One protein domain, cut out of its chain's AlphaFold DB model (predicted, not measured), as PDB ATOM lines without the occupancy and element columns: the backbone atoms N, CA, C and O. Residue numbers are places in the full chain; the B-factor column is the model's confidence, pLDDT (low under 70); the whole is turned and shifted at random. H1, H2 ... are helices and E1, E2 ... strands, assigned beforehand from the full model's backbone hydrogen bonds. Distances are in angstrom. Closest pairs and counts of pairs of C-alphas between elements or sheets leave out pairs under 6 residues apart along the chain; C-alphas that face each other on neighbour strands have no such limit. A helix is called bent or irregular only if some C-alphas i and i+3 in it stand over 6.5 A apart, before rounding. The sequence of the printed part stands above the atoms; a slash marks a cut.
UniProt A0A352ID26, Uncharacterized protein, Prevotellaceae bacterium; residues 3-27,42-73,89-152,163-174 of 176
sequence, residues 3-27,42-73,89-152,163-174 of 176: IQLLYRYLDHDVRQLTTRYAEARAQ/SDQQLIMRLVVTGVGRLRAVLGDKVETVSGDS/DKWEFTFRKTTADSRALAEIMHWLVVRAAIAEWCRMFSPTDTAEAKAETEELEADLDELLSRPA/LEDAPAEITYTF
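AT A GLANCE: This is residues 3 to 27, 42 to 73, 89 to 152 and 163 to 174 of the 176 residues of an uncharacterized protein of Prevotellaceae bacterium (UniProt A0A352ID26). H3 runs through the middle, H4 folds back beside it as a helical hairpin, and H1 and H2 cross it on other sides. A small sheet of three strands sits near residues 102 to 113 of H3. Mostly helix in class, the printed part has 133 residues, with four named helices and three named strands in the order E1 H1 H2 E2 E3 H3 H4; the sheet runs E1 - E3 - E2, all antiparallel. It is compact, with a radius of gyration of the C-alphas of 14.7 A, and elongated, spanning 48 by 27 by 26 A.

HOW THE PARTS SIT: Start at E1, residues 3 to 6, an edge strand antiparallel to E3, residues 90 to 95; N 3 and O 93 are 2.9 A apart, within hydrogen-bond range. E3 is antiparallel to E2, residues 66 to 70, with N 94 and O 68 at 2.9 A. H1, residues 7 to 26, touches the hub H3, residues 102 to 125, with residues 10 to 18 alone; the closest C-alphas, Val 14 and Val 114, are 5.7 A apart, at a steep tilt of 41 degrees. H2, residues 42 to 65, touches H3 with residues 50 to 58 alone, closest at C-alphas Gly 54 and Val 113, 4.0 A, at a steep tilt of 50 degrees. H3 and H4, residues 130 to 149, touch as a hairpin at a shallow tilt of 21 degrees, closest at C-alphas Ala 119 and Ala 133, 4.8 A. H1, H2 and H3 only graze the sheet. Every O i to N i+4 pair is within hydrogen-bond range in H1, H3 and H4, and 18 of 20 in H2.

IN THESE COORDINATES: Find C-alpha 3 at (191.967, 195.449, 196.776), where E1 begins. H1 is 27.9 A long, H2 34.9 A, H3 34.3 A and H4 28.5 A, ending at C-alpha 149, (181.394, 183.971, 189.759). H2 is irregular: C-alphas 61 and 64 are 8.9 A apart.

THE WHOLE: Look for three cuts, between C-alphas 27 and 42, 24.0 A, 73 and 89, 15.9 A, and 152 and 163, 21.0 A. Residues 163 to 174 hold no named element; 22 printed residues have a pLDDT under 70, among them residues 163 to 174.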
ATOM      1  N   ILE A   3     192.864 194.437 196.202       87.12
ATOM      2  CA  ILE A   3     191.967 195.449 196.776       87.12
ATOM      3  C   ILE A   3     192.449 195.797 198.180       87.12
ATOM      4  O   ILE A   3     192.742 194.910 198.982       87.12
ATOM      5  N   GLN A   4     192.522 197.096 198.472       87.56
ATOM      6  CA  GLN A   4     192.839 197.611 199.797       87.56
ATOM      7  C   GLN A   4     191.604 198.289 200.388       87.56
ATOM      8  O   GLN A   4     191.077 199.240 199.816       87.56
ATOM      9  N   LEU A   5     191.169 197.817 201.553       87.31
ATOM     10  CA  LEU A   5     190.152 198.486 202.356       87.31
ATOM     11  C   LEU A   5     190.858 199.323 203.416       87.31
ATOM     12  O   LEU A   5     191.593 198.771 204.234       87.31
ATOM     13  N   LEU A   6     190.677 200.643 203.392       84.75
ATOM     14  CA  LEU A   6     191.342 201.544 204.334       84.75
ATOM     15  C   LEU A   6     190.472 201.747 205.577       84.75
ATOM     16  O   LEU A   6     189.301 202.113 205.473       84.75
ATOM     17  N   TYR A   7     191.066 201.584 206.761       85.25
ATOM     18  CA  TYR A   7     190.348 201.720 208.030       85.25
ATOM     19  C   TYR A   7     189.708 203.094 208.193       85.25
ATOM     20  O   TYR A   7     188.581 203.174 208.653       85.25
ATOM     21  N   ARG A   8     190.373 204.169 207.752       80.88
ATOM     22  CA  ARG A   8     189.834 205.535 207.860       80.88
ATOM     23  C   ARG A   8     188.446 205.703 207.231       80.88
ATOM     24  O   ARG A   8     187.664 206.507 207.718       80.88
ATOM     25  N   TYR A   9     188.155 204.965 206.160       85.38
ATOM     26  CA  TYR A   9     186.884 205.069 205.446       85.38
ATOM     27  C   TYR A   9     185.830 204.144 206.047       85.38
ATOM     28  O   TYR A   9     184.685 204.546 206.214       85.38
ATOM     29  N   LEU A  10     186.238 202.947 206.471       88.44
ATOM     30  CA  LEU A  10     185.373 202.047 207.231       88.44
ATOM     31  C   LEU A  10     184.952 202.669 208.574       88.44
ATOM     32  O   LEU A  10     183.776 202.644 208.913       88.44
ATOM     33  N   ASP A  11     185.887 203.276 209.313       85.62
ATOM     34  CA  ASP A  11     185.614 203.998 210.563       85.62
ATOM     35  C   ASP A  11     184.616 205.132 210.342       85.62
ATOM     36  O   ASP A  11     183.638 205.237 211.079       85.62
ATOM     37  N   HIS A  12     184.839 205.942 209.304       86.62
ATOM     38  CA  HIS A  12     183.957 207.043 208.950       86.62
ATOM     39  C   HIS A  12     182.523 206.566 208.697       86.62
ATOM     40  O   HIS A  12     181.597 207.075 209.329       86.62
ATOM     41  N   ASP A  13     182.337 205.572 207.827       87.94
ATOM     42  CA  ASP A  13     181.002 205.140 207.408       87.94
ATOM     43  C   ASP A  13     180.275 204.363 208.518       87.94
ATOM     44  O   ASP A  13     179.089 204.595 208.759       87.94
ATOM     45  N   VAL A  14     180.987 203.519 209.280       88.69
ATOM     46  CA  VAL A  14     180.413 202.846 210.459       88.69
ATOM     47  C   VAL A  14     180.024 203.872 211.523       88.69
ATOM     48  O   VAL A  14     178.931 203.788 212.082       88.69
ATOM     49  N   ARG A  15     180.866 204.878 211.794       86.31
ATOM     50  CA  ARG A  15     180.539 205.944 212.751       86.31
ATOM     51  C   ARG A  15     179.325 206.749 212.293       86.31
ATOM     52  O   ARG A  15     178.423 206.962 213.093       86.31
ATOM     53  N   GLN A  16     179.256 207.142 211.021       85.12
ATOM     54  CA  GLN A  16     178.093 207.867 210.503       85.12
ATOM     55  C   GLN A  16     176.797 207.065 210.651       85.12
ATOM     56  O   GLN A  16     175.799 207.600 211.131       85.12
ATOM     57  N   LEU A  17     176.799 205.792 210.251       84.06
ATOM     58  CA  LEU A  17     175.594 204.968 210.300       84.06
ATOM     59  C   LEU A  17     175.176 204.662 211.739       84.06
ATOM     60  O   LEU A  17     174.011 204.858 212.074       84.06
ATOM     61  N   THR A  18     176.107 204.274 212.614       84.50
ATOM     62  CA  THR A  18     175.795 204.063 214.040       84.50
ATOM     63  C   THR A  18     175.237 205.327 214.701       84.50
ATOM     64  O   THR A  18     174.282 205.231 215.470       84.50
ATOM     65  N   THR A  19     175.746 206.517 214.357       82.50
ATOM     66  CA  THR A  19     175.164 207.793 214.802       82.50
ATOM     67  C   THR A  19     173.736 207.982 214.289       82.50
ATOM     68  O   THR A  19     172.860 208.287 215.091       82.50
ATOM     69  N   ARG A  20     173.463 207.742 212.998       77.69
ATOM     70  CA  ARG A  20     172.103 207.867 212.438       77.69
ATOM     71  C   ARG A  20     171.107 206.917 213.110       77.69
ATOM     72  O   ARG A  20     170.010 207.344 213.460       77.69
ATOM     73  N   TYR A  21     171.493 205.659 213.342       74.88
ATOM     74  CA  TYR A  21     170.659 204.701 214.078       74.88
ATOM     75  C   TYR A  21     170.416 205.151 215.526       74.88
ATOM     76  O   TYR A  21     169.295 205.065 216.028       74.88
ATOM     77  N   ALA A  22     171.437 205.677 216.207       75.38
ATOM     78  CA  ALA A  22     171.284 206.206 217.561       75.38
ATOM     79  C   ALA A  22     170.361 207.443 217.612       75.38
ATOM     80  O   ALA A  22     169.523 207.549 218.508       75.38
ATOM     81  N   GLU A  23     170.479 208.356 216.647       75.06
ATOM     82  CA  GLU A  23     169.634 209.551 216.529       75.06
ATOM     83  C   GLU A  23     168.172 209.204 216.242       75.06
ATOM     84  O   GLU A  23     167.282 209.779 216.871       75.06
ATOM     85  N   ALA A  24     167.913 208.246 215.344       72.31
ATOM     86  CA  ALA A  24     166.563 207.759 215.061       72.31
ATOM     87  C   ALA A  24     165.884 207.232 216.338       72.31
ATOM     88  O   ALA A  24     164.742 207.582 216.628       72.31
ATOM     89  N   ARG A  25     166.627 206.503 217.179       69.69
ATOM     90  CA  ARG A  25     166.121 205.989 218.463       69.69
ATOM     91  C   ARG A  25     165.916 207.050 219.531       69.69
ATOM     92  O   ARG A  25     165.005 206.922 220.339       69.69
ATOM     93  N   ALA A  26     166.715 208.115 219.555       66.69
ATOM     94  CA  ALA A  26     166.496 209.219 220.492       66.69
ATOM     95  C   ALA A  26     165.139 209.921 220.270       66.69
ATOM     96  O   ALA A  26     164.629 210.593 221.175       66.69
ATOM     97  N   GLN A  27     164.552 209.756 219.078       68.25
ATOM     98  CA  GLN A  27     163.218 210.241 218.728       68.25
ATOM     99  C   GLN A  27     162.101 209.276 219.166       68.25
ATOM    100  O   GLN A  27     160.943 209.689 219.242       68.25
ATOM    101  N   SER A  42     186.462 204.828 224.338       63.88
ATOM    102  CA  SER A  42     185.598 203.635 224.292       63.88
ATOM    103  C   SER A  42     184.843 203.528 222.975       63.88
ATOM    104  O   SER A  42     184.778 202.439 222.399       63.88
ATOM    105  N   ASP A  43     184.353 204.650 222.453       70.44
ATOM    106  CA  ASP A  43     183.685 204.690 221.156       70.44
ATOM    107  C   ASP A  43     184.652 204.308 220.034       70.44
ATOM    108  O   ASP A  43     184.320 203.505 219.164       70.44
ATOM    109  N   GLN A  44     185.886 204.819 220.060       72.69
ATOM    110  CA  GLN A  44     186.892 204.440 219.072       72.69
ATOM    111  C   GLN A  44     187.228 202.941 219.123       72.69
ATOM    112  O   GLN A  44     187.347 202.299 218.075       72.69
ATOM    113  N   GLN A  45     187.372 202.364 220.318       76.62
ATOM    114  CA  GLN A  45     187.616 200.927 220.461       76.62
ATOM    115  C   GLN A  45     186.422 200.090 219.992       76.62
ATOM    116  O   GLN A  45     186.627 199.037 219.383       76.62
ATOM    117  N   LEU A  46     185.193 200.549 220.243       83.12
ATOM    118  CA  LEU A  46     183.980 199.894 219.766       83.12
ATOM    119  C   LEU A  46     183.908 199.906 218.236       83.12
ATOM    120  O   LEU A  46     183.751 198.840 217.644       83.12
ATOM    121  N   ILE A  47     184.086 201.062 217.586       84.88
ATOM    122  CA  ILE A  47     184.059 201.149 216.116       84.88
ATOM    123  C   ILE A  47     185.138 200.252 215.501       84.88
ATOM    124  O   ILE A  47     184.843 199.486 214.584       84.88
ATOM    125  N   MET A  48     186.357 200.256 216.050       85.06
ATOM    126  CA  MET A  48     187.419 199.354 215.593       85.06
ATOM    127  C   MET A  48     187.000 197.877 215.688       85.06
ATOM    128  O   MET A  48     187.218 197.125 214.739       85.06
ATOM    129  N   ARG A  49     186.366 197.451 216.793       84.50
ATOM    130  CA  ARG A  49     185.848 196.075 216.940       84.50
ATOM    131  C   ARG A  49     184.809 195.744 215.879       84.50
ATOM    132  O   ARG A  49     184.884 194.676 215.286       84.50
ATOM    133  N   LEU A  50     183.865 196.647 215.632       89.50
ATOM    134  CA  LEU A  50     182.811 196.433 214.643       89.50
ATOM    135  C   LEU A  50     183.397 196.292 213.232       89.50
ATOM    136  O   LEU A  50     183.037 195.361 212.512       89.50
ATOM    137  N   VAL A  51     184.358 197.148 212.863       89.62
ATOM    138  CA  VAL A  51     185.061 197.052 211.574       89.62
ATOM    139  C   VAL A  51     185.819 195.728 211.458       89.62
ATOM    140  O   VAL A  51     185.736 195.062 210.427       89.62
ATOM    141  N   VAL A  52     186.525 195.312 212.512       87.56
ATOM    142  CA  VAL A  52     187.225 194.021 212.552       87.56
ATOM    143  C   VAL A  52     186.252 192.852 212.369       87.56
ATOM    144  O   VAL A  52     186.519 191.976 211.545       87.56
ATOM    145  N   THR A  53     185.094 192.871 213.037       88.75
ATOM    146  CA  THR A  53     184.029 191.873 212.846       88.75
ATOM    147  C   THR A  53     183.547 191.837 211.397       88.75
ATOM    148  O   THR A  53     183.456 190.760 210.805       88.75
ATOM    149  N   GLY A  54     183.294 193.002 210.793       90.81
ATOM    150  CA  GLY A  54     182.885 193.095 209.393       90.81
ATOM    151  C   GLY A  54     183.946 192.551 208.432       90.81
ATOM    152  O   GLY A  54     183.629 191.818 207.497       90.81
ATOM    153  N   VAL A  55     185.229 192.817 208.694       90.19
ATOM    154  CA  VAL A  55     186.338 192.243 207.917       90.19
ATOM    155  C   VAL A  55     186.433 190.728 208.107       90.19
ATOM    156  O   VAL A  55     186.690 190.008 207.141       90.19
ATOM    157  N   GLY A  56     186.205 190.222 209.321       87.62
ATOM    158  CA  GLY A  56     186.124 188.788 209.597       87.62
ATOM    159  C   GLY A  56     185.021 188.108 208.782       87.62
ATOM    160  O   GLY A  56     185.264 187.075 208.156       87.62
ATOM    161  N   ARG A  57     183.843 188.739 208.705       90.06
ATOM    162  CA  ARG A  57     182.725 188.301 207.856       90.06
ATOM    163  C   ARG A  57     183.122 188.275 206.379       90.06
ATOM    164  O   ARG A  57     182.989 187.239 205.734       90.06
ATOM    165  N   LEU A  58     183.691 189.370 205.870       91.25
ATOM    166  CA  LEU A  58     184.168 189.460 204.490       91.25
ATOM    167  C   LEU A  58     185.175 188.345 204.162       91.25
ATOM    168  O   LEU A  58     185.073 187.717 203.113       91.25
ATOM    169  N   ARG A  59     186.126 188.055 205.058       88.75
ATOM    170  CA  ARG A  59     187.089 186.953 204.878       88.75
ATOM    171  C   ARG A  59     186.396 185.598 204.758       88.75
ATOM    172  O   ARG A  59     186.785 184.809 203.903       88.75
ATOM    173  N   ALA A  60     185.385 185.341 205.586       87.31
ATOM    174  CA  ALA A  60     184.623 184.097 205.534       87.31
ATOM    175  C   ALA A  60     183.878 183.936 204.200       87.31
ATOM    176  O   ALA A  60     183.908 182.856 203.617       87.31
ATOM    177  N   VAL A  61     183.278 185.017 203.691       86.81
ATOM    178  CA  VAL A  61     182.553 185.033 202.406       86.81
ATOM    179  C   VAL A  61     183.509 184.881 201.222       86.81
ATOM    180  O   VAL A  61     183.229 184.158 200.268       86.81
ATOM    181  N   LEU A  62     184.664 185.544 201.280       87.12
ATOM    182  CA  LEU A  62     185.679 185.462 200.235       87.12
ATOM    183  C   LEU A  62     186.354 184.088 200.175       87.12
ATOM    184  O   LEU A  62     186.749 183.673 199.087       87.12
ATOM    185  N   GLY A  63     186.472 183.387 201.304       82.75
ATOM    186  CA  GLY A  63     186.899 181.991 201.365       82.75
ATOM    187  C   GLY A  63     188.153 181.697 200.538       82.75
ATOM    188  O   GLY A  63     189.214 182.288 200.741       82.75
ATOM    189  N   ASP A  64     188.025 180.779 199.580       80.50
ATOM    190  CA  ASP A  64     189.100 180.333 198.692       80.50
ATOM    191  C   ASP A  64     189.312 181.222 197.451       80.50
ATOM    192  O   ASP A  64     190.225 180.966 196.662       80.50
ATOM    193  N   LYS A  65     188.516 182.285 197.271       81.69
ATOM    194  CA  LYS A  65     188.628 183.229 196.142       81.69
ATOM    195  C   LYS A  65     189.844 184.156 196.269       81.69
ATOM    196  O   LYS A  65     190.265 184.777 195.288       81.69
ATOM    197  N   VAL A  66     190.436 184.233 197.460       84.44
ATOM    198  CA  VAL A  66     191.598 185.070 197.781       84.44
ATOM    199  C   VAL A  66     192.838 184.190 197.981       84.44
ATOM    200  O   VAL A  66     192.777 183.138 198.610       84.44
ATOM    201  N   GLU A  67     193.973 184.600 197.411       80.44
ATOM    202  CA  GLU A  67     195.280 183.937 197.568       80.44
ATOM    203  C   GLU A  67     195.969 184.359 198.859       80.44
ATOM    204  O   GLU A  67     196.473 183.523 199.605       80.44
ATOM    205  N   THR A  68     195.976 185.663 199.122       76.38
ATOM    206  CA  THR A  68     196.583 186.238 200.318       76.38
ATOM    207  C   THR A  68     195.690 187.325 200.887       76.38
ATOM    208  O   THR A  68     195.241 188.221 200.171       76.38
ATOM    209  N   VAL A  69     195.466 187.259 202.196       75.12
ATOM    210  CA  VAL A  69     194.880 188.349 202.972       75.12
ATOM    211  C   VAL A  69     195.969 188.868 203.896       75.12
ATOM    212  O   VAL A  69     196.486 188.108 204.714       75.12
ATOM    213  N   SER A  70     196.335 190.145 203.784       70.25
ATOM    214  CA  SER A  70     197.250 190.736 204.759       70.25
ATOM    215  C   SER A  70     196.493 191.091 206.047       70.25
ATOM    216  O   SER A  70     195.378 191.625 206.031       70.25
ATOM    217  N   GLY A  71     197.096 190.733 207.183       57.34
ATOM    218  CA  GLY A  71     196.572 190.953 208.529       57.34
ATOM    219  C   GLY A  71     196.226 189.642 209.231       57.34
ATOM    220  O   GLY A  71     195.198 189.038 208.928       57.34
ATOM    221  N   ASP A  72     197.061 189.240 210.191       46.75
ATOM    222  CA  ASP A  72     196.854 188.051 211.025       46.75
ATOM    223  C   ASP A  72     195.469 188.007 211.682       46.75
ATOM    224  O   ASP A  72     194.834 189.043 211.914       46.75
ATOM    225  N   SER A  73     195.052 186.772 211.961       42.84
ATOM    226  CA  SER A  73     193.803 186.326 212.584       42.84
ATOM    227  C   SER A  73     193.642 186.693 214.060       42.84
ATOM    228  O   SER A  73     192.583 186.428 214.613       42.84
ATOM    229  N   ASP A  89     195.892 200.562 209.301       73.25
ATOM    230  CA  ASP A  89     195.407 201.608 208.407       73.25
ATOM    231  C   ASP A  89     194.677 201.000 207.204       73.25
ATOM    232  O   ASP A  89     193.922 201.695 206.523       73.25
ATOM    233  N   LYS A  90     194.888 199.698 206.945       81.88
ATOM    234  CA  LYS A  90     194.277 198.969 205.836       81.88
ATOM    235  C   LYS A  90     194.268 197.447 205.994       81.88
ATOM    236  O   LYS A  90     195.100 196.884 206.704       81.88
ATOM    237  N   TRP A  91     193.390 196.804 205.227       86.88
ATOM    238  CA  TRP A  91     193.388 195.371 204.926       86.88
ATOM    239  C   TRP A  91     193.589 195.164 203.428       86.88
ATOM    240  O   TRP A  91     192.958 195.849 202.624       86.88
ATOM    241  N   GLU A  92     194.459 194.228 203.051       87.44
ATOM    242  CA  GLU A  92     194.724 193.907 201.647       87.44
ATOM    243  C   GLU A  92     194.207 192.514 201.297       87.44
ATOM    244  O   GLU A  92     194.473 191.548 202.014       87.44
ATOM    245  N   PHE A  93     193.499 192.426 200.174       88.38
ATOM    246  CA  PHE A  93     192.940 191.196 199.627       88.38
ATOM    247  C   PHE A  93     193.487 190.988 198.217       88.38
ATOM    248  O   PHE A  93     193.182 191.756 197.299       88.38
ATOM    249  N   THR A  94     194.291 189.945 198.043       88.31
ATOM    250  CA  THR A  94     194.856 189.559 196.748       88.31
ATOM    251  C   THR A  94     194.063 188.394 196.183       88.31
ATOM    252  O   THR A  94     194.157 187.265 196.658       88.31
ATOM    253  N   PHE A  95     193.260 188.666 195.167       85.06
ATOM    254  CA  PHE A  95     192.392 187.676 194.542       85.06
ATOM    255  C   PHE A  95     193.172 186.736 193.625       85.06
ATOM    256  O   PHE A  95     194.045 187.198 192.874       85.06
ATOM    257  N   ARG A  96     192.755 185.458 193.611       80.19
ATOM    258  CA  ARG A  96     193.093 184.513 192.531       80.19
ATOM    259  C   ARG A  96     192.700 185.124 191.190       80.19
ATOM    260  O   ARG A  96     191.851 186.015 191.155       80.19
ATOM    261  N   LYS A  97     193.306 184.663 190.084       76.25
ATOM    262  CA  LYS A  97     192.989 185.142 188.721       76.25
ATOM    263  C   LYS A  97     191.478 185.352 188.552       76.25
ATOM    264  O   LYS A  97     190.722 184.393 188.454       76.25
ATOM    265  N   THR A  98     191.070 186.616 188.517       73.69
ATOM    266  CA  THR A  98     189.677 187.041 188.416       73.69
ATOM    267  C   THR A  98     189.573 188.145 187.381       73.69
ATOM    268  O   THR A  98     190.490 188.950 187.213       73.69
ATOM    269  N   THR A  99     188.455 188.151 186.664       75.06
ATOM    270  CA  THR A  99     188.119 189.162 185.661       75.06
ATOM    271  C   THR A  99     187.019 190.108 186.146       75.06
ATOM    272  O   THR A  99     186.477 190.873 185.346       75.06
ATOM    273  N   ALA A 100     186.658 190.020 187.431       75.50
ATOM    274  CA  ALA A 100     185.670 190.877 188.069       75.50
ATOM    275  C   ALA A 100     186.058 192.359 187.950       75.50
ATOM    276  O   ALA A 100     187.238 192.714 187.891       75.50
ATOM    277  N   ASP A 101     185.052 193.234 187.911       82.38
ATOM    278  CA  ASP A 101     185.287 194.674 187.943       82.38
ATOM    279  C   ASP A 101     185.880 195.061 189.302       82.38
ATOM    280  O   ASP A 101     185.211 194.964 190.330       82.38
ATOM    281  N   SER A 102     187.144 195.492 189.307       81.19
ATOM    282  CA  SER A 102     187.880 195.804 190.532       81.19
ATOM    283  C   SER A 102     187.231 196.913 191.353       81.19
ATOM    284  O   SER A 102     187.368 196.913 192.572       81.19
ATOM    285  N   ARG A 103     186.540 197.858 190.702       82.31
ATOM    286  CA  ARG A 103     185.871 198.963 191.387       82.31
ATOM    287  C   ARG A 103     184.586 198.484 192.047       82.31
ATOM    288  O   ARG A 103     184.431 198.693 193.243       82.31
ATOM    289  N   ALA A 104     183.714 197.817 191.291       81.88
ATOM    290  CA  ALA A 104     182.465 197.282 191.837       81.88
ATOM    291  C   ALA A 104     182.746 196.287 192.972       81.88
ATOM    292  O   ALA A 104     182.087 196.308 194.006       81.88
ATOM    293  N   LEU A 105     183.793 195.472 192.816       85.50
ATOM    294  CA  LEU A 105     184.211 194.531 193.841       85.50
ATOM    295  C   LEU A 105     184.690 195.247 195.104       85.50
ATOM    296  O   LEU A 105     184.308 194.860 196.202       85.50
ATOM    297  N   ALA A 106     185.489 196.303 194.962       86.31
ATOM    298  CA  ALA A 106     185.953 197.071 196.106       86.31
ATOM    299  C   ALA A 106     184.792 197.768 196.838       86.31
ATOM    300  O   ALA A 106     184.758 197.749 198.066       86.31
ATOM    301  N   GLU A 107     183.831 198.328 196.095       86.00
ATOM    302  CA  GLU A 107     182.625 198.967 196.641       86.00
ATOM    303  C   GLU A 107     181.762 197.967 197.425       86.00
ATOM    304  O   GLU A 107     181.425 198.234 198.579       86.00
ATOM    305  N   ILE A 108     181.483 196.787 196.859       89.62
ATOM    306  CA  ILE A 108     180.719 195.727 197.538       89.62
ATOM    307  C   ILE A 108     181.467 195.222 198.776       89.62
ATOM    308  O   ILE A 108     180.871 195.080 199.838       89.62
ATOM    309  N   MET A 109     182.782 194.994 198.681       91.88
ATOM    310  CA  MET A 109     183.588 194.563 199.828       91.88
ATOM    311  C   MET A 109     183.566 195.584 200.971       91.88
ATOM    312  O   MET A 109     183.464 195.194 202.132       91.88
ATOM    313  N   HIS A 110     183.671 196.878 200.656       91.94
ATOM    314  CA  HIS A 110     183.601 197.950 201.650       91.94
ATOM    315  C   HIS A 110     182.242 197.963 202.341       91.94
ATOM    316  O   HIS A 110     182.175 197.883 203.567       91.94
ATOM    317  N   TRP A 111     181.159 198.003 201.562       92.19
ATOM    318  CA  TRP A 111     179.812 198.039 202.117       92.19
ATOM    319  C   TRP A 111     179.458 196.767 202.879       92.19
ATOM    320  O   TRP A 111     178.806 196.872 203.911       92.19
ATOM    321  N   LEU A 112     179.949 195.594 202.468       92.31
ATOM    322  CA  LEU A 112     179.743 194.358 203.220       92.31
ATOM    323  C   LEU A 112     180.357 194.452 204.621       92.31
ATOM    324  O   LEU A 112     179.715 194.083 205.603       92.31
ATOM    325  N   VAL A 113     181.578 194.988 204.736       93.38
ATOM    326  CA  VAL A 113     182.222 195.214 206.040       93.38
ATOM    327  C   VAL A 113     181.408 196.195 206.880       93.38
ATOM    328  O   VAL A 113     181.161 195.926 208.055       93.38
ATOM    329  N   VAL A 114     180.975 197.311 206.288       92.12
ATOM    330  CA  VAL A 114     180.187 198.334 206.986       92.12
ATOM    331  C   VAL A 114     178.843 197.770 207.452       92.12
ATOM    332  O   VAL A 114     178.506 197.905 208.622       92.12
ATOM    333  N   ARG A 115     178.084 197.083 206.594       93.19
ATOM    334  CA  ARG A 115     176.767 196.531 206.951       93.19
ATOM    335  C   ARG A 115     176.869 195.399 207.967       93.19
ATOM    336  O   ARG A 115     176.100 195.393 208.922       93.19
ATOM    337  N   ALA A 116     177.887 194.544 207.875       91.75
ATOM    338  CA  ALA A 116     178.158 193.547 208.909       91.75
ATOM    339  C   ALA A 116     178.510 194.194 210.265       91.75
ATOM    340  O   ALA A 116     178.054 193.728 211.312       91.75
ATOM    341  N   ALA A 117     179.280 195.288 210.255       91.50
ATOM    342  CA  ALA A 117     179.576 196.084 211.445       91.50
ATOM    343  C   ALA A 117     178.302 196.711 212.044       91.50
ATOM    344  O   ALA A 117     178.101 196.658 213.258       91.50
ATOM    345  N   ILE A 118     177.409 197.246 211.207       90.38
ATOM    346  CA  ILE A 118     176.120 197.801 211.643       90.38
ATOM    347  C   ILE A 118     175.183 196.718 212.171       90.38
ATOM    348  O   ILE A 118     174.593 196.912 213.225       90.38
ATOM    349  N   ALA A 119     175.094 195.556 211.528       90.19
ATOM    350  CA  ALA A 119     174.282 194.446 212.015       90.19
ATOM    351  C   ALA A 119     174.710 194.001 213.422       90.19
ATOM    352  O   ALA A 119     173.867 193.707 214.272       90.19
ATOM    353  N   GLU A 120     176.018 193.993 213.691       89.94
ATOM    354  CA  GLU A 120     176.564 193.672 215.008       89.94
ATOM    355  C   GLU A 120     176.316 194.791 216.033       89.94
ATOM    356  O   GLU A 120     175.977 194.507 217.184       89.94
ATOM    357  N   TRP A 121     176.395 196.060 215.620       89.56
ATOM    358  CA  TRP A 121     175.985 197.187 216.460       89.56
ATOM    359  C   TRP A 121     174.492 197.119 216.805       89.56
ATOM    360  O   TRP A 121     174.131 197.205 217.980       89.56
ATOM    361  N   CYS A 122     173.622 196.880 215.820       85.25
ATOM    362  CA  CYS A 122     172.187 196.703 216.022       85.25
ATOM    363  C   CYS A 122     171.934 195.535 216.981       85.25
ATOM    364  O   CYS A 122     171.189 195.679 217.943       85.25
ATOM    365  N   ARG A 123     172.642 194.412 216.843       85.81
ATOM    366  CA  ARG A 123     172.497 193.286 217.779       85.81
ATOM    367  C   ARG A 123     172.760 193.683 219.239       85.81
ATOM    368  O   ARG A 123     172.124 193.132 220.137       85.81
ATOM    369  N   MET A 124     173.705 194.592 219.483       83.25
ATOM    370  CA  MET A 124     174.053 195.062 220.829       83.25
ATOM    371  C   MET A 124     173.123 196.164 221.336       83.25
ATOM    372  O   MET A 124     172.767 196.163 222.513       83.25
ATOM    373  N   PHE A 125     172.757 197.104 220.465       79.44
ATOM    374  CA  PHE A 125     172.142 198.366 220.868       79.44
ATOM    375  C   PHE A 125     170.761 198.589 220.257       79.44
ATOM    376  O   PHE A 125     169.935 199.200 220.924       79.44
ATOM    377  N   SER A 126     170.472 198.064 219.063       75.19
ATOM    378  CA  SER A 126     169.167 198.158 218.388       75.19
ATOM    379  C   SER A 126     168.653 196.808 217.838       75.19
ATOM    380  O   SER A 126     168.713 196.535 216.632       75.19
ATOM    381  N   PRO A 127     168.169 195.901 218.710       77.81
ATOM    382  CA  PRO A 127     167.728 194.569 218.291       77.81
ATOM    383  C   PRO A 127     166.597 194.582 217.254       77.81
ATOM    384  O   PRO A 127     166.500 193.658 216.447       77.81
ATOM    385  N   THR A 128     165.766 195.627 217.256       80.88
ATOM    386  CA  THR A 128     164.670 195.840 216.297       80.88
ATOM    387  C   THR A 128     165.183 196.055 214.876       80.88
ATOM    388  O   THR A 128     164.645 195.462 213.945       80.88
ATOM    389  N   ASP A 129     166.289 196.785 214.722       79.44
ATOM    390  CA  ASP A 129     166.881 197.119 213.417       79.44
ATOM    391  C   ASP A 129     167.850 196.031 212.925       79.44
ATOM    392  O   ASP A 129     168.366 196.064 211.808       79.44
ATOM    393  N   THR A 130     168.117 195.026 213.764       84.62
ATOM    394  CA  THR A 130     169.082 193.960 213.459       84.62
ATOM    395  C   THR A 130     168.641 193.111 212.270       84.62
ATOM    396  O   THR A 130     169.488 192.618 211.531       84.62
ATOM    397  N   ALA A 131     167.332 192.903 212.090       85.06
ATOM    398  CA  ALA A 131     166.815 192.109 210.979       85.06
ATOM    399  C   ALA A 131     167.069 192.792 209.625       85.06
ATOM    400  O   ALA A 131     167.509 192.132 208.688       85.06
ATOM    401  N   GLU A 132     166.854 194.106 209.554       85.44
ATOM    402  CA  GLU A 132     167.097 194.911 208.355       85.44
ATOM    403  C   GLU A 132     168.588 194.944 208.003       85.44
ATOM    404  O   GLU A 132     168.971 194.544 206.906       85.44
ATOM    405  N   ALA A 133     169.448 195.286 208.969       84.69
ATOM    406  CA  ALA A 133     170.894 195.331 208.748       84.69
ATOM    407  C   ALA A 133     171.482 193.963 208.336       84.69
ATOM    408  O   ALA A 133     172.447 193.889 207.570       84.69
ATOM    409  N   LYS A 134     170.900 192.855 208.822       87.38
ATOM    410  CA  LYS A 134     171.268 191.503 208.375       87.38
ATOM    411  C   LYS A 134     170.844 191.234 206.937       87.38
ATOM    412  O   LYS A 134     171.658 190.702 206.192       87.38
ATOM    413  N   ALA A 135     169.628 191.616 206.550       88.69
ATOM    414  CA  ALA A 135     169.144 191.428 205.186       88.69
ATOM    415  C   ALA A 135     170.022 192.177 204.167       88.69
ATOM    416  O   ALA A 135     170.442 191.585 203.178       88.69
ATOM    417  N   GLU A 136     170.394 193.427 204.457       87.06
ATOM    418  CA  GLU A 136     171.328 194.197 203.618       87.06
ATOM    419  C   GLU A 136     172.720 193.545 203.539       87.06
ATOM    420  O   GLU A 136     173.378 193.572 202.500       87.06
ATOM    421  N   THR A 137     173.189 192.947 204.642       88.12
ATOM    422  CA  THR A 137     174.463 192.214 204.656       88.12
ATOM    423  C   THR A 137     174.385 190.983 203.752       88.12
ATOM    424  O   THR A 137     175.284 190.768 202.947       88.12
ATOM    425  N   GLU A 138     173.313 190.194 203.852       89.19
ATOM    426  CA  GLU A 138     173.088 188.993 203.034       89.19
ATOM    427  C   GLU A 138     172.942 189.322 201.537       89.19
ATOM    428  O   GLU A 138     173.459 188.585 200.697       89.19
ATOM    429  N   GLU A 139     172.312 190.451 201.191       87.56
ATOM    430  CA  GLU A 139     172.241 190.956 199.812       87.56
ATOM    431  C   GLU A 139     173.640 191.256 199.252       87.56
ATOM    432  O   GLU A 139     173.995 190.781 198.173       87.56
ATOM    433  N   LEU A 140     174.490 191.940 200.024       85.31
ATOM    434  CA  LEU A 140     175.871 192.223 199.620       85.31
ATOM    435  C   LEU A 140     176.739 190.959 199.531       85.31
ATOM    436  O   LEU A 140     177.650 190.900 198.705       85.31
ATOM    437  N   GLU A 141     176.478 189.939 200.357       89.12
ATOM    438  CA  GLU A 141     177.127 188.628 200.229       89.12
ATOM    439  C   GLU A 141     176.765 187.961 198.896       89.12
ATOM    440  O   GLU A 141     177.649 187.435 198.213       89.12
ATOM    441  N   ALA A 142     175.490 188.026 198.500       85.19
ATOM    442  CA  ALA A 142     175.016 187.491 197.229       85.19
ATOM    443  C   ALA A 142     175.597 188.258 196.027       85.19
ATOM    444  O   ALA A 142     176.096 187.633 195.089       85.19
ATOM    445  N   ASP A 143     175.622 189.592 196.080       85.50
ATOM    446  CA  ASP A 143     176.220 190.437 195.038       85.50
ATOM    447  C   ASP A 143     177.726 190.177 194.880       85.50
ATOM    448  O   ASP A 143     178.255 190.119 193.763       85.50
ATOM    449  N   LEU A 144     178.432 189.975 195.999       87.12
ATOM    450  CA  LEU A 144     179.850 189.627 196.007       87.12
ATOM    451  C   LEU A 144     180.094 188.260 195.357       87.12
ATOM    452  O   LEU A 144     181.043 188.095 194.580       87.12
ATOM    453  N   ASP A 145     179.248 187.274 195.666       85.44
ATOM    454  CA  ASP A 145     179.325 185.947 195.066       85.44
ATOM    455  C   ASP A 145     179.050 185.989 193.559       85.44
ATOM    456  O   ASP A 145     179.828 185.434 192.776       85.44
ATOM    457  N   GLU A 146     178.018 186.725 193.145       84.44
ATOM    458  CA  GLU A 146     177.654 186.941 191.746       84.44
ATOM    459  C   GLU A 146     178.798 187.589 190.954       84.44
ATOM    460  O   GLU A 146     179.186 187.094 189.887       84.44
ATOM    461  N   LEU A 147     179.371 188.677 191.477       81.56
ATOM    462  CA  LEU A 147     180.415 189.435 190.792       81.56
ATOM    463  C   LEU A 147     181.702 188.619 190.606       81.56
ATOM    464  O   LEU A 147     182.386 188.763 189.592       81.56
ATOM    465  N   LEU A 148     182.028 187.758 191.572       80.88
ATOM    466  CA  LEU A 148     183.208 186.895 191.522       80.88
ATOM    467  C   LEU A 148     182.993 185.624 190.686       80.88
ATOM    468  O   LEU A 148     183.975 185.049 190.217       80.88
ATOM    469  N   SER A 149     181.742 185.201 190.486       75.62
ATOM    470  CA  SER A 149     181.394 183.971 189.759       75.62
ATOM    471  C   SER A 149     181.092 184.194 188.272       75.62
ATOM    472  O   SER A 149     181.144 183.246 187.484       75.62
ATOM    473  N   ARG A 150     180.782 185.427 187.845       63.84
ATOM    474  CA  ARG A 150     180.470 185.729 186.439       63.84
ATOM    475  C   ARG A 150     181.734 185.890 185.573       63.84
ATOM    476  O   ARG A 150     182.645 186.634 185.941       63.84
ATOM    477  N   PRO A 151     181.786 185.285 184.368       54.12
ATOM    478  CA  PRO A 151     182.794 185.639 183.370       54.12
ATOM    479  C   PRO A 151     182.601 187.102 182.940       54.12
ATOM    480  O   PRO A 151     181.467 187.561 182.797       54.12
ATOM    481  N   ALA A 152     183.697 187.848 182.756       53.84
ATOM    482  CA  ALA A 152     183.651 189.292 182.502       53.84
ATOM    483  C   ALA A 152     182.665 189.687 181.391       53.84
ATOM    484  O   ALA A 152     182.848 189.319 180.229       53.84
ATOM    485  N   LEU A 163     174.461 203.133 193.414       43.00
ATOM    486  CA  LEU A 163     173.903 203.344 194.742       43.00
ATOM    487  C   LEU A 163     174.179 204.807 195.098       43.00
ATOM    488  O   LEU A 163     175.283 205.303 194.872       43.00
ATOM    489  N   GLU A 164     173.164 205.506 195.601       40.25
ATOM    490  CA  GLU A 164     173.236 206.926 195.972       40.25
ATOM    491  C   GLU A 164     174.186 207.203 197.160       40.25
ATOM    492  O   GLU A 164     174.423 208.360 197.486       40.25
ATOM    493  N   ASP A 165     174.828 206.168 197.714       49.31
ATOM    494  CA  ASP A 165     175.857 206.230 198.754       49.31
ATOM    495  C   ASP A 165     177.173 205.603 198.250       49.31
ATOM    496  O   ASP A 165     177.497 204.442 198.511       49.31
ATOM    497  N   ALA A 166     177.956 206.362 197.480       48.31
ATOM    498  CA  ALA A 166     179.309 205.935 197.129       48.31
ATOM    499  C   ALA A 166     180.201 205.943 198.391       48.31
ATOM    500  O   ALA A 166     180.163 206.922 199.141       48.31
ATOM    501  N   PRO A 167     181.023 204.902 198.628       54.66
ATOM    502  CA  PRO A 167     181.900 204.853 199.794       54.66
ATOM    503  C   PRO A 167     182.941 205.974 199.738       54.66
ATOM    504  O   PRO A 167     183.328 206.434 198.655       54.66
ATOM    505  N   ALA A 168     183.436 206.394 200.902       50.06
ATOM    506  CA  ALA A 168     184.515 207.370 200.973       50.06
ATOM    507  C   ALA A 168     185.789 206.784 200.314       50.06
ATOM    508  O   ALA A 168     186.432 205.903 200.863       50.06
ATOM    509  N   GLU A 169     186.094 207.226 199.087       51.97
ATOM    510  CA  GLU A 169     187.308 206.967 198.284       51.97
ATOM    511  C   GLU A 169     188.009 205.600 198.463       51.97
ATOM    512  O   GLU A 169     188.973 205.456 199.209       51.97
ATOM    513  N   ILE A 170     187.656 204.588 197.669       50.50
ATOM    514  CA  ILE A 170     188.401 203.319 197.685       50.50
ATOM    515  C   ILE A 170     189.622 203.383 196.753       50.50
ATOM    516  O   ILE A 170     189.499 203.647 195.557       50.50
ATOM    517  N   THR A 171     190.818 203.108 197.286       47.25
ATOM    518  CA  THR A 171     192.049 202.990 196.482       47.25
ATOM    519  C   THR A 171     192.216 201.549 195.995       47.25
ATOM    520  O   THR A 171     192.326 200.631 196.805       47.25
ATOM    521  N   TYR A 172     192.279 201.335 194.679       52.50
ATOM    522  CA  TYR A 172     192.562 200.023 194.085       52.50
ATOM    523  C   TYR A 172     193.793 200.089 193.177       52.50
ATOM    524  O   TYR A 172     194.017 201.074 192.474       52.50
ATOM    525  N   THR A 173     194.612 199.035 193.190       38.78
ATOM    526  CA  THR A 173     195.780 198.909 192.309       38.78
ATOM    527  C   THR A 173     195.604 197.677 191.431       38.78
ATOM    528  O   THR A 173     195.605 196.542 191.910       38.78
ATOM    529  N   PHE A 174     195.454 197.897 190.124       33.53
ATOM    530  CA  PHE A 174     195.524 196.827 189.136       33.53
ATOM    531  C   PHE A 174     196.999 196.516 188.866       33.53
ATOM    532  O   PHE A 174     197.696 197.320 188.251       33.53
TER     533      PHE A 174